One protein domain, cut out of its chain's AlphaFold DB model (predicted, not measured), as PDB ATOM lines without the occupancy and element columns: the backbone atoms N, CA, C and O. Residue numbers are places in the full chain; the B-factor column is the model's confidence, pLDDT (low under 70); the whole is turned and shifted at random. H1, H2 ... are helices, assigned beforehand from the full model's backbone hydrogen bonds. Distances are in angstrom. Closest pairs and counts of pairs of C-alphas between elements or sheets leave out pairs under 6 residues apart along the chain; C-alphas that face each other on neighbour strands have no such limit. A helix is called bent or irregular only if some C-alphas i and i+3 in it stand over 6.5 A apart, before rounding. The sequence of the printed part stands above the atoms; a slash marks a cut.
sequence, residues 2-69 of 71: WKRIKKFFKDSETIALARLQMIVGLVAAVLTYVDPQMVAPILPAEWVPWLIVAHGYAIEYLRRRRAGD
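What this domain is: This is residues 2 to 69 of the 71 residues of an uncharacterized protein of Mesorhizobium sp (UniProt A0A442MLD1). Two long helices, H2 and H4, run side by side in opposite ways as the limbs of a long, narrow U, with short H3 and the loop of residues 40 to 44 at its bend. H1 lengthens the H2 limb at the open end of the U, and the space between the limbs is little filled, with few contacts between H2 and H4. The printed part has 68 residues with four named helices, H1, H2, H3 and H4 in that order along the chain, and no named strand; the class is all helix. The whole is loose, with a radius of gyration of the C-alphas of 15.8 A, and its outline is a rod spanning 48 by 21 by 11 A.

Where its parts are: H2, residues 12 to 34, is 32.4 A from first to last C-alpha and begins with C-alpha 12 at (-20.884, 22.934, 42.622). H4, residues 45 to 67, equals it in residues and measures 34.1 A, ending with C-alpha 67 at (-11.073, 17.665, 33.001). H4 is irregular, but only just: C-alphas 46 and 49 are 6.8 A apart. H1, residues 2 to 10, is 12.2 A long and starts at C-alpha 2, (-10.164, 32.337, 47.843). H3 is short, residues 36 to 39, and measures 5.6 A.

How they stand to each other: H2 and H4 only just touch, with 3 pairs of C-alphas within 8 A; the closest are those of Thr 14 and Leu 62, 6.4 A apart. H2 touches H4 with residues 13 to 14 alone, and H4 touches H2 with residues 59 to 62 alone. The two helices run opposite ways at a shallow tilt of 17 degrees, with their centres 14.9 A apart. H2 touches H3 with residues 28 to 32 alone, the closest C-alphas being those of Thr 32 and Val 39, 6.3 A apart. H3 and H4 are apart. H1 and H2 meet only through their link. H1 is apart from H3, and only just apart from H4, with the closest C-alphas 8.1 A from each other. In H1 and H2 every O i to N i+4 pair is within hydrogen-bond range, in H4 17 of 19 are, and H3 is too short for such a pair.

The domain as a whole: The two C-alphas farthest apart are those of Trp 2 and Gln 37, at 49.0 A, while the first and last printed C-alphas, Trp 2 and Asp 69, are 16.6 A apart. Residues 2 to 9 of H1, residues 22 to 27 of H2, and residues 44 to 50, of which 45 to 50 belong to H4, stand free. The links H1 to H2, H2 to H3 and H3 to H4 are tight, and the printed part has no cut. The mean pLDDT of the printed part is 77.8, and residues 2 to 12 and 66 to 69 are under 70.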
ATOM      1  N   TRP A   2      -9.459  32.054  49.106       50.50
ATOM      2  CA  TRP A   2     -10.164  32.337  47.843       50.50
ATOM      3  C   TRP A   2     -10.123  31.203  46.796       50.50
ATOM      4  O   TRP A   2     -11.146  30.867  46.207       50.50
ATOM      5  N   LYS A   3      -8.973  30.526  46.628       65.69
ATOM      6  CA  LYS A   3      -8.847  29.336  45.756       65.69
ATOM      7  C   LYS A   3      -9.730  28.155  46.198       65.69
ATOM      8  O   LYS A   3     -10.257  27.457  45.343       65.69
ATOM      9  N   ARG A   4      -9.932  27.944  47.509       59.62
ATOM     10  CA  ARG A   4     -10.831  26.892  48.036       59.62
ATOM     11  C   ARG A   4     -12.298  27.239  47.802       59.62
ATOM     12  O   ARG A   4     -13.050  26.358  47.420       59.62
ATOM     13  N   ILE A   5     -12.676  28.508  47.970       61.50
ATOM     14  CA  ILE A   5     -14.039  28.987  47.696       61.50
ATOM     15  C   ILE A   5     -14.358  28.829  46.204       61.50
ATOM     16  O   ILE A   5     -15.361  28.218  45.857       61.50
ATOM     17  N   LYS A   6     -13.460  29.267  45.309       61.31
ATOM     18  CA  LYS A   6     -13.621  29.046  43.861       61.31
ATOM     19  C   LYS A   6     -13.692  27.563  43.494       61.31
ATOM     20  O   LYS A   6     -14.515  27.202  42.668       61.31
ATOM     21  N   LYS A   7     -12.878  26.704  44.118       63.34
ATOM     22  CA  LYS A   7     -12.924  25.248  43.900       63.34
ATOM     23  C   LYS A   7     -14.260  24.644  44.351       63.34
ATOM     24  O   LYS A   7     -14.843  23.864  43.614       63.34
ATOM     25  N   PHE A   8     -14.785  25.084  45.494       59.84
ATOM     26  CA  PHE A   8     -16.088  24.659  46.008       59.84
ATOM     27  C   PHE A   8     -17.244  25.045  45.072       59.84
ATOM     28  O   PHE A   8     -18.109  24.223  44.794       59.84
ATOM     29  N   PHE A   9     -17.229  26.265  44.521       58.72
ATOM     30  CA  PHE A   9     -18.214  26.694  43.520       58.72
ATOM     31  C   PHE A   9     -17.996  26.060  42.136       58.72
ATOM     32  O   PHE A   9     -18.957  25.892  41.396       58.72
ATOM     33  N   LYS A  10     -16.769  25.655  41.792       60.50
ATOM     34  CA  LYS A  10     -16.463  24.945  40.541       60.50
ATOM     35  C   LYS A  10     -16.943  23.489  40.567       60.50
ATOM     36  O   LYS A  10     -17.517  23.020  39.595       60.50
ATOM     37  N   ASP A  11     -16.787  22.803  41.701       59.66
ATOM     38  CA  ASP A  11     -17.361  21.468  41.942       59.66
ATOM     39  C   ASP A  11     -18.896  21.524  42.172       59.66
ATOM     40  O   ASP A  11     -19.579  20.497  42.163       59.66
ATOM     41  N   SER A  12     -19.460  22.726  42.355       63.16
ATOM     42  CA  SER A  12     -20.884  22.934  42.622       63.16
ATOM     43  C   SER A  12     -21.779  22.684  41.415       63.16
ATOM     44  O   SER A  12     -22.961  22.468  41.633       63.16
ATOM     45  N   GLU A  13     -21.299  22.733  40.172       70.31
ATOM     46  CA  GLU A  13     -22.190  22.619  39.003       70.31
ATOM     47  C   GLU A  13     -22.771  21.205  38.870       70.31
ATOM     48  O   GLU A  13     -23.978  21.041  38.707       70.31
ATOM     49  N   THR A  14     -21.949  20.171  39.060       75.06
ATOM     50  CA  THR A  14     -22.403  18.771  39.069       75.06
ATOM     51  C   THR A  14     -23.274  18.474  40.290       75.06
ATOM     52  O   THR A  14     -24.285  17.784  40.185       75.06
ATOM     53  N   ILE A  15     -22.924  19.041  41.449       76.19
ATOM     54  CA  ILE A  15     -23.722  18.928  42.679       76.19
ATOM     55  C   ILE A  15     -25.059  19.673  42.533       76.19
ATOM     56  O   ILE A  15     -26.080  19.202  43.025       76.19
ATOM     57  N   ALA A  16     -25.081  20.815  41.850       77.88
ATOM     58  CA  ALA A  16     -26.288  21.581  41.565       77.88
ATOM     59  C   ALA A  16     -27.189  20.832  40.583       77.88
ATOM     60  O   ALA A  16     -28.389  20.757  40.829       77.88
ATOM     61  N   LEU A  17     -26.622  20.210  39.542       82.31
ATOM     62  CA  LEU A  17     -27.367  19.349  38.621       82.31
ATOM     63  C   LEU A  17     -27.987  18.153  39.362       82.31
ATOM     64  O   LEU A  17     -29.173  17.878  39.203       82.31
ATOM     65  N   ALA A  18     -27.217  17.498  40.236       80.81
ATOM     66  CA  ALA A  18     -27.703  16.388  41.054       80.81
ATOM     67  C   ALA A  18     -28.812  16.825  42.031       80.81
ATOM     68  O   ALA A  18     -29.805  16.122  42.209       80.81
ATOM     69  N   ARG A  19     -28.683  18.009  42.642       80.81
ATOM     70  CA  ARG A  19     -29.724  18.588  43.508       80.81
ATOM     71  C   ARG A  19     -30.983  18.947  42.725       80.81
ATOM     72  O   ARG A  19     -32.079  18.678  43.206       80.81
ATOM     73  N   LEU A  20     -30.836  19.506  41.526       83.50
ATOM     74  CA  LEU A  20     -31.958  19.803  40.641       83.50
ATOM     75  C   LEU A  20     -32.679  18.515  40.230       83.50
ATOM     76  O   LEU A  20     -33.898  18.455  40.330       83.50
ATOM     77  N   GLN A  21     -31.941  17.467  39.858       85.69
ATOM     78  CA  GLN A  21     -32.510  16.152  39.553       85.69
ATOM     79  C   GLN A  21     -33.288  15.581  40.739       85.69
ATOM     80  O   GLN A  21     -34.396  15.087  40.556       85.69
ATOM     81  N   MET A  22     -32.734  15.671  41.950       87.62
ATOM     82  CA  MET A  22     -33.409  15.252  43.181       87.62
ATOM     83  C   MET A  22     -34.729  16.002  43.397       87.62
ATOM     84  O   MET A  22     -35.751  15.374  43.655       87.62
ATOM     85  N   ILE A  23     -34.727  17.331  43.256       88.69
ATOM     86  CA  ILE A  23     -35.934  18.155  43.419       88.69
ATOM     87  C   ILE A  23     -36.967  17.815  42.342       88.69
ATOM     88  O   ILE A  23     -38.129  17.584  42.665       88.69
ATOM     89  N   VAL A  24     -36.553  17.742  41.076       87.94
ATOM     90  CA  VAL A  24     -37.443  17.407  39.956       87.94
ATOM     91  C   VAL A  24     -38.019  16.001  40.123       87.94
ATOM     92  O   VAL A  24     -39.218  15.818  39.945       87.94
ATOM     93  N   GLY A  25     -37.203  15.025  40.526       86.88
ATOM     94  CA  GLY A  25     -37.648  13.658  40.795       86.88
ATOM     95  C   GLY A  25     -38.646  13.582  41.949       86.88
ATOM     96  O   GLY A  25     -39.657  12.894  41.835       86.88
ATOM     97  N   LEU A  26     -38.414  14.335  43.028       89.75
ATOM     98  CA  LEU A  26     -39.345  14.421  44.154       89.75
ATOM     99  C   LEU A  26     -40.681  15.044  43.735       89.75
ATOM    100  O   LEU A  26     -41.734  14.496  44.047       89.75
ATOM    101  N   VAL A  27     -40.647  16.162  43.003       87.88
ATOM    102  CA  VAL A  27     -41.857  16.818  42.489       87.88
ATOM    103  C   VAL A  27     -42.614  15.881  41.550       87.88
ATOM    104  O   VAL A  27     -43.819  15.715  41.706       87.88
ATOM    105  N   ALA A  28     -41.920  15.212  40.628       85.00
ATOM    106  CA  ALA A  28     -42.532  14.251  39.718       85.00
ATOM    107  C   ALA A  28     -43.183  13.081  40.472       85.00
ATOM    108  O   ALA A  28     -44.305  12.693  40.143       85.00
ATOM    109  N   ALA A  29     -42.528  12.554  41.511       85.50
ATOM    110  CA  ALA A  29     -43.078  11.492  42.347       85.50
ATOM    111  C   ALA A  29     -44.342  11.944  43.095       85.50
ATOM    112  O   ALA A  29     -45.341  11.228  43.089       85.50
ATOM    113  N   VAL A  30     -44.330  13.145  43.687       88.56
ATOM    114  CA  VAL A  30     -45.498  13.720  44.378       88.56
ATOM    115  C   VAL A  30     -46.653  13.949  43.405       88.56
ATOM    116  O   VAL A  30     -47.774  13.546  43.697       88.56
ATOM    117  N   LEU A  31     -46.394  14.550  42.240       84.88
ATOM    118  CA  LEU A  31     -47.429  14.804  41.235       84.88
ATOM    119  C   LEU A  31     -48.041  13.500  40.715       84.88
ATOM    120  O   LEU A  31     -49.258  13.391  40.639       84.88
ATOM    121  N   THR A  32     -47.209  12.490  40.443       83.69
ATOM    122  CA  THR A  32     -47.677  11.167  40.000       83.69
ATOM    123  C   THR A  32     -48.496  10.460  41.083       83.69
ATOM    124  O   THR A  32     -49.445   9.751  40.763       83.69
ATOM    125  N   TYR A  33     -48.147  10.646  42.360       85.38
ATOM    126  CA  TYR A  33     -48.885  10.070  43.485       85.38
ATOM    127  C   TYR A  33     -50.262  10.721  43.687       85.38
ATOM    128  O   TYR A  33     -51.219  10.022  44.007       85.38
ATOM    129  N   VAL A  34     -50.362  12.044  43.518       88.25
ATOM    130  CA  VAL A  34     -51.618  12.790  43.700       88.25
ATOM    131  C   VAL A  34     -52.574  12.573  42.527       88.25
ATOM    132  O   VAL A  34     -53.737  12.247  42.751       88.25
ATOM    133  N   ASP A  35     -52.098  12.753  41.294       83.31
ATOM    134  CA  ASP A  35     -52.872  12.504  40.077       83.31
ATOM    135  C   ASP A  35     -51.931  12.235  38.881       83.31
ATOM    136  O   ASP A  35     -51.304  13.162  38.351       83.31
ATOM    137  N   PRO A  36     -51.858  10.983  38.393       78.88
ATOM    138  CA  PRO A  36     -51.042  10.623  37.237       78.88
ATOM    139  C   PRO A  36     -51.370  11.419  35.961       78.88
ATOM    140  O   PRO A  36     -50.490  11.611  35.116       78.88
ATOM    141  N   GLN A  37     -52.609  11.902  35.801       83.19
ATOM    142  CA  GLN A  37     -53.033  12.644  34.608       83.19
ATOM    143  C   GLN A  37     -52.408  14.043  34.529       83.19
ATOM    144  O   GLN A  37     -52.276  14.584  33.433       83.19
ATOM    145  N   MET A  38     -51.954  14.609  35.652       77.88
ATOM    146  CA  MET A  38     -51.238  15.891  35.676       77.88
ATOM    147  C   MET A  38     -49.850  15.798  35.025       77.88
ATOM    148  O   MET A  38     -49.356  16.780  34.473       77.88
ATOM    149  N   VAL A  39     -49.208  14.626  35.087       73.81
ATOM    150  CA  VAL A  39     -47.836  14.421  34.593       73.81
ATOM    151  C   VAL A  39     -47.821  13.984  33.131       73.81
ATOM    152  O   VAL A  39     -46.940  14.405  32.385       73.81
ATOM    153  N   ALA A  40     -48.814  13.206  32.693       74.81
ATOM    154  CA  ALA A  40     -48.907  12.672  31.332       74.81
ATOM    155  C   ALA A  40     -48.730  13.704  30.188       74.81
ATOM    156  O   ALA A  40     -48.003  13.394  29.243       74.81
ATOM    157  N   PRO A  41     -49.316  14.921  30.234       78.06
ATOM    158  CA  PRO A  41     -49.121  15.917  29.177       78.06
ATOM    159  C   PRO A  41     -47.775  16.656  29.263       78.06
ATOM    160  O   PRO A  41     -47.328  17.217  28.266       78.06
ATOM    161  N   ILE A  42     -47.131  16.678  30.433       76.00
ATOM    162  CA  ILE A  42     -45.859  17.388  30.662       76.00
ATOM    163  C   ILE A  42     -44.666  16.465  30.395       76.00
ATOM    164  O   ILE A  42     -43.622  16.907  29.920       76.00
ATOM    165  N   LEU A  43     -44.816  15.176  30.700       77.94
ATOM    166  CA  LEU A  43     -43.768  14.169  30.594       77.94
ATOM    167  C   LEU A  43     -44.304  12.936  29.845       77.94
ATOM    168  O   LEU A  43     -44.533  11.886  30.452       77.94
ATOM    169  N   PRO A  44     -44.522  13.052  28.521       80.44
ATOM    170  CA  PRO A  44     -44.950  11.924  27.706       80.44
ATOM    171  C   PRO A  44     -43.913  10.797  27.772       80.44
ATOM    172  O   PRO A  44     -42.705  11.049  27.767       80.44
ATOM    173  N   ALA A  45     -44.361   9.539  27.793       79.56
ATOM    174  CA  ALA A  45     -43.462   8.385  27.919       79.56
ATOM    175  C   ALA A  45     -42.383   8.336  26.816       79.56
ATOM    176  O   ALA A  45     -41.250   7.924  27.057       79.56
ATOM    177  N   GLU A  46     -42.705   8.828  25.620       85.12
ATOM    178  CA  GLU A  46     -41.794   8.926  24.473       85.12
ATOM    179  C   GLU A  46     -40.642   9.938  24.670       85.12
ATOM    180  O   GLU A  46     -39.632   9.861  23.972       85.12
ATOM    181  N   TRP A  47     -40.740  10.849  25.648       84.12
ATOM    182  CA  TRP A  47     -39.689  11.825  25.976       84.12
ATOM    183  C   TRP A  47     -38.661  11.275  26.965       84.12
ATOM    184  O   TRP A  47     -37.541  11.786  27.036       84.12
ATOM    185  N   VAL A  48     -38.997  10.218  27.712       83.44
ATOM    186  CA  VAL A  48     -38.119   9.627  28.736       83.44
ATOM    187  C   VAL A  48     -36.736   9.247  28.181       83.44
ATOM    188  O   VAL A  48     -35.739   9.635  28.799       83.44
ATOM    189  N   PRO A  49     -36.608   8.575  27.016       87.75
ATOM    190  CA  PRO A  49     -35.298   8.251  26.448       87.75
ATOM    191  C   PRO A  49     -34.464   9.502  26.146       87.75
ATOM    192  O   PRO A  49     -33.273   9.544  26.449       87.75
ATOM    193  N   TRP A  50     -35.096  10.548  25.607       88.12
ATOM    194  CA  TRP A  50     -34.431  11.809  25.277       88.12
ATOM    195  C   TRP A  50     -33.944  12.546  26.522       88.12
ATOM    196  O   TRP A  50     -32.821  13.051  26.529       88.12
ATOM    197  N   LEU A  51     -34.738  12.557  27.595       84.38
ATOM    198  CA  LEU A  51     -34.351  13.151  28.874       84.38
ATOM    199  C   LEU A  51     -33.153  12.425  29.496       84.38
ATOM    200  O   LEU A  51     -32.244  13.084  29.997       84.38
ATOM    201  N   ILE A  52     -33.105  11.092  29.417       87.00
ATOM    202  CA  ILE A  52     -31.965  10.298  29.902       87.00
ATOM    203  C   ILE A  52     -30.699  10.625  29.102       87.00
ATOM    204  O   ILE A  52     -29.645  10.868  29.693       87.00
ATOM    205  N   VAL A  53     -30.795  10.681  27.770       90.31
ATOM    206  CA  VAL A  53     -29.659  11.033  26.901       90.31
ATOM    207  C   VAL A  53     -29.175  12.456  27.181       90.31
ATOM    208  O   VAL A  53     -27.977  12.669  27.366       90.31
ATOM    209  N   ALA A  54     -30.088  13.426  27.278       87.06
ATOM    210  CA  ALA A  54     -29.757  14.810  27.607       87.06
ATOM    211  C   ALA A  54     -29.096  14.925  28.990       87.06
ATOM    212  O   ALA A  54     -28.130  15.669  29.155       87.06
ATOM    213  N   HIS A  55     -29.564  14.147  29.968       84.88
ATOM    214  CA  HIS A  55     -28.981  14.104  31.305       84.88
ATOM    215  C   HIS A  55     -27.561  13.519  31.290       84.88
ATOM    216  O   HIS A  55     -26.645  14.096  31.876       84.88
ATOM    217  N   GLY A  56     -27.350  12.413  30.571       83.25
ATOM    218  CA  GLY A  56     -26.023  11.832  30.367       83.25
ATOM    219  C   GLY A  56     -25.066  12.806  29.676       83.25
ATOM    220  O   GLY A  56     -23.922  12.956  30.105       83.25
ATOM    221  N   TYR A  57     -25.552  13.537  28.671       86.94
ATOM    222  CA  TYR A  57     -24.781  14.578  27.993       86.94
ATOM    223  C   TYR A  57     -24.432  15.741  28.929       86.94
ATOM    224  O   TYR A  57     -23.292  16.197  28.930       86.94
ATOM    225  N   ALA A  58     -25.369  16.191  29.768       84.00
ATOM    226  CA  ALA A  58     -25.120  17.238  30.756       84.00
ATOM    227  C   ALA A  58     -24.039  16.820  31.766       84.00
ATOM    228  O   ALA A  58     -23.126  17.598  32.048       84.00
ATOM    229  N   ILE A  59     -24.085  15.579  32.262       83.81
ATOM    230  CA  ILE A  59     -23.051  15.035  33.153       83.81
ATOM    231  C   ILE A  59     -21.699  14.959  32.439       83.81
ATOM    232  O   ILE A  59     -20.692  15.402  32.992       83.81
ATOM    233  N   GLU A  60     -21.658  14.423  31.219       81.25
ATOM    234  CA  GLU A  60     -20.415  14.282  30.459       81.25
ATOM    235  C   GLU A  60     -19.811  15.646  30.100       81.25
ATOM    236  O   GLU A  60     -18.599  15.835  30.198       81.25
ATOM    237  N   TYR A  61     -20.644  16.626  29.756       81.12
ATOM    238  CA  TYR A  61     -20.227  18.003  29.517       81.12
ATOM    239  C   TYR A  61     -19.610  18.633  30.773       81.12
ATOM    240  O   TYR A  61     -18.499  19.166  30.713       81.12
ATOM    241  N   LEU A  62     -20.275  18.516  31.927       78.38
ATOM    242  CA  LEU A  62     -19.746  19.004  33.205       78.38
ATOM    243  C   LEU A  62     -18.451  18.278  33.598       78.38
ATOM    244  O   LEU A  62     -17.513  18.904  34.095       78.38
ATOM    245  N   ARG A  63     -18.353  16.971  33.314       77.81
ATOM    246  CA  ARG A  63     -17.134  16.180  33.523       77.81
ATOM    247  C   ARG A  63     -15.981  16.687  32.656       77.81
ATOM    248  O   ARG A  63     -14.891  16.897  33.178       77.81
ATOM    249  N   ARG A  64     -16.210  16.915  31.359       75.31
ATOM    250  CA  ARG A  64     -15.192  17.422  30.419       75.31
ATOM    251  C   ARG A  64     -14.743  18.834  30.767       75.31
ATOM    252  O   ARG A  64     -13.547  19.108  30.749       75.31
ATOM    253  N   ARG A  65     -15.677  19.703  31.165       73.56
ATOM    254  CA  ARG A  65     -15.370  21.066  31.624       73.56
ATOM    255  C   ARG A  65     -14.460  21.079  32.856       73.56
ATOM    256  O   ARG A  65     -13.681  22.009  32.999       73.56
ATOM    257  N   ARG A  66     -14.548  20.049  33.706       67.88
ATOM    258  CA  ARG A  66     -13.661  19.819  34.859       67.88
ATOM    259  C   ARG A  66     -12.339  19.134  34.486       67.88
ATOM    260  O   ARG A  66     -11.345  19.275  35.187       67.88
ATOM    261  N   ALA A  67     -12.303  18.341  33.419       67.00
ATOM    262  CA  ALA A  67     -11.073  17.665  33.001       67.00
ATOM    263  C   ALA A  67     -10.024  18.656  32.464       67.00
ATOM    264  O   ALA A  67      -8.842  18.463  32.717       67.00
ATOM    265  N   GLY A  68     -10.454  19.758  31.837       59.41
ATOM    266  CA  GLY A  68      -9.564  20.856  31.425       59.41
ATOM    267  C   GLY A  68      -8.895  21.615  32.583       59.41
ATOM    268  O   GLY A  68      -8.083  22.498  32.345       59.41
ATOM    269  N   ASP A  69      -9.234  21.302  33.839       55.22
ATOM    270  CA  ASP A  69      -8.609  21.861  35.046       55.22
ATOM    271  C   ASP A  69      -7.315  21.146  35.453       55.22
ATOM    272  O   ASP A  69      -6.656  21.587  36.398       55.22
TER     273      ASP A  69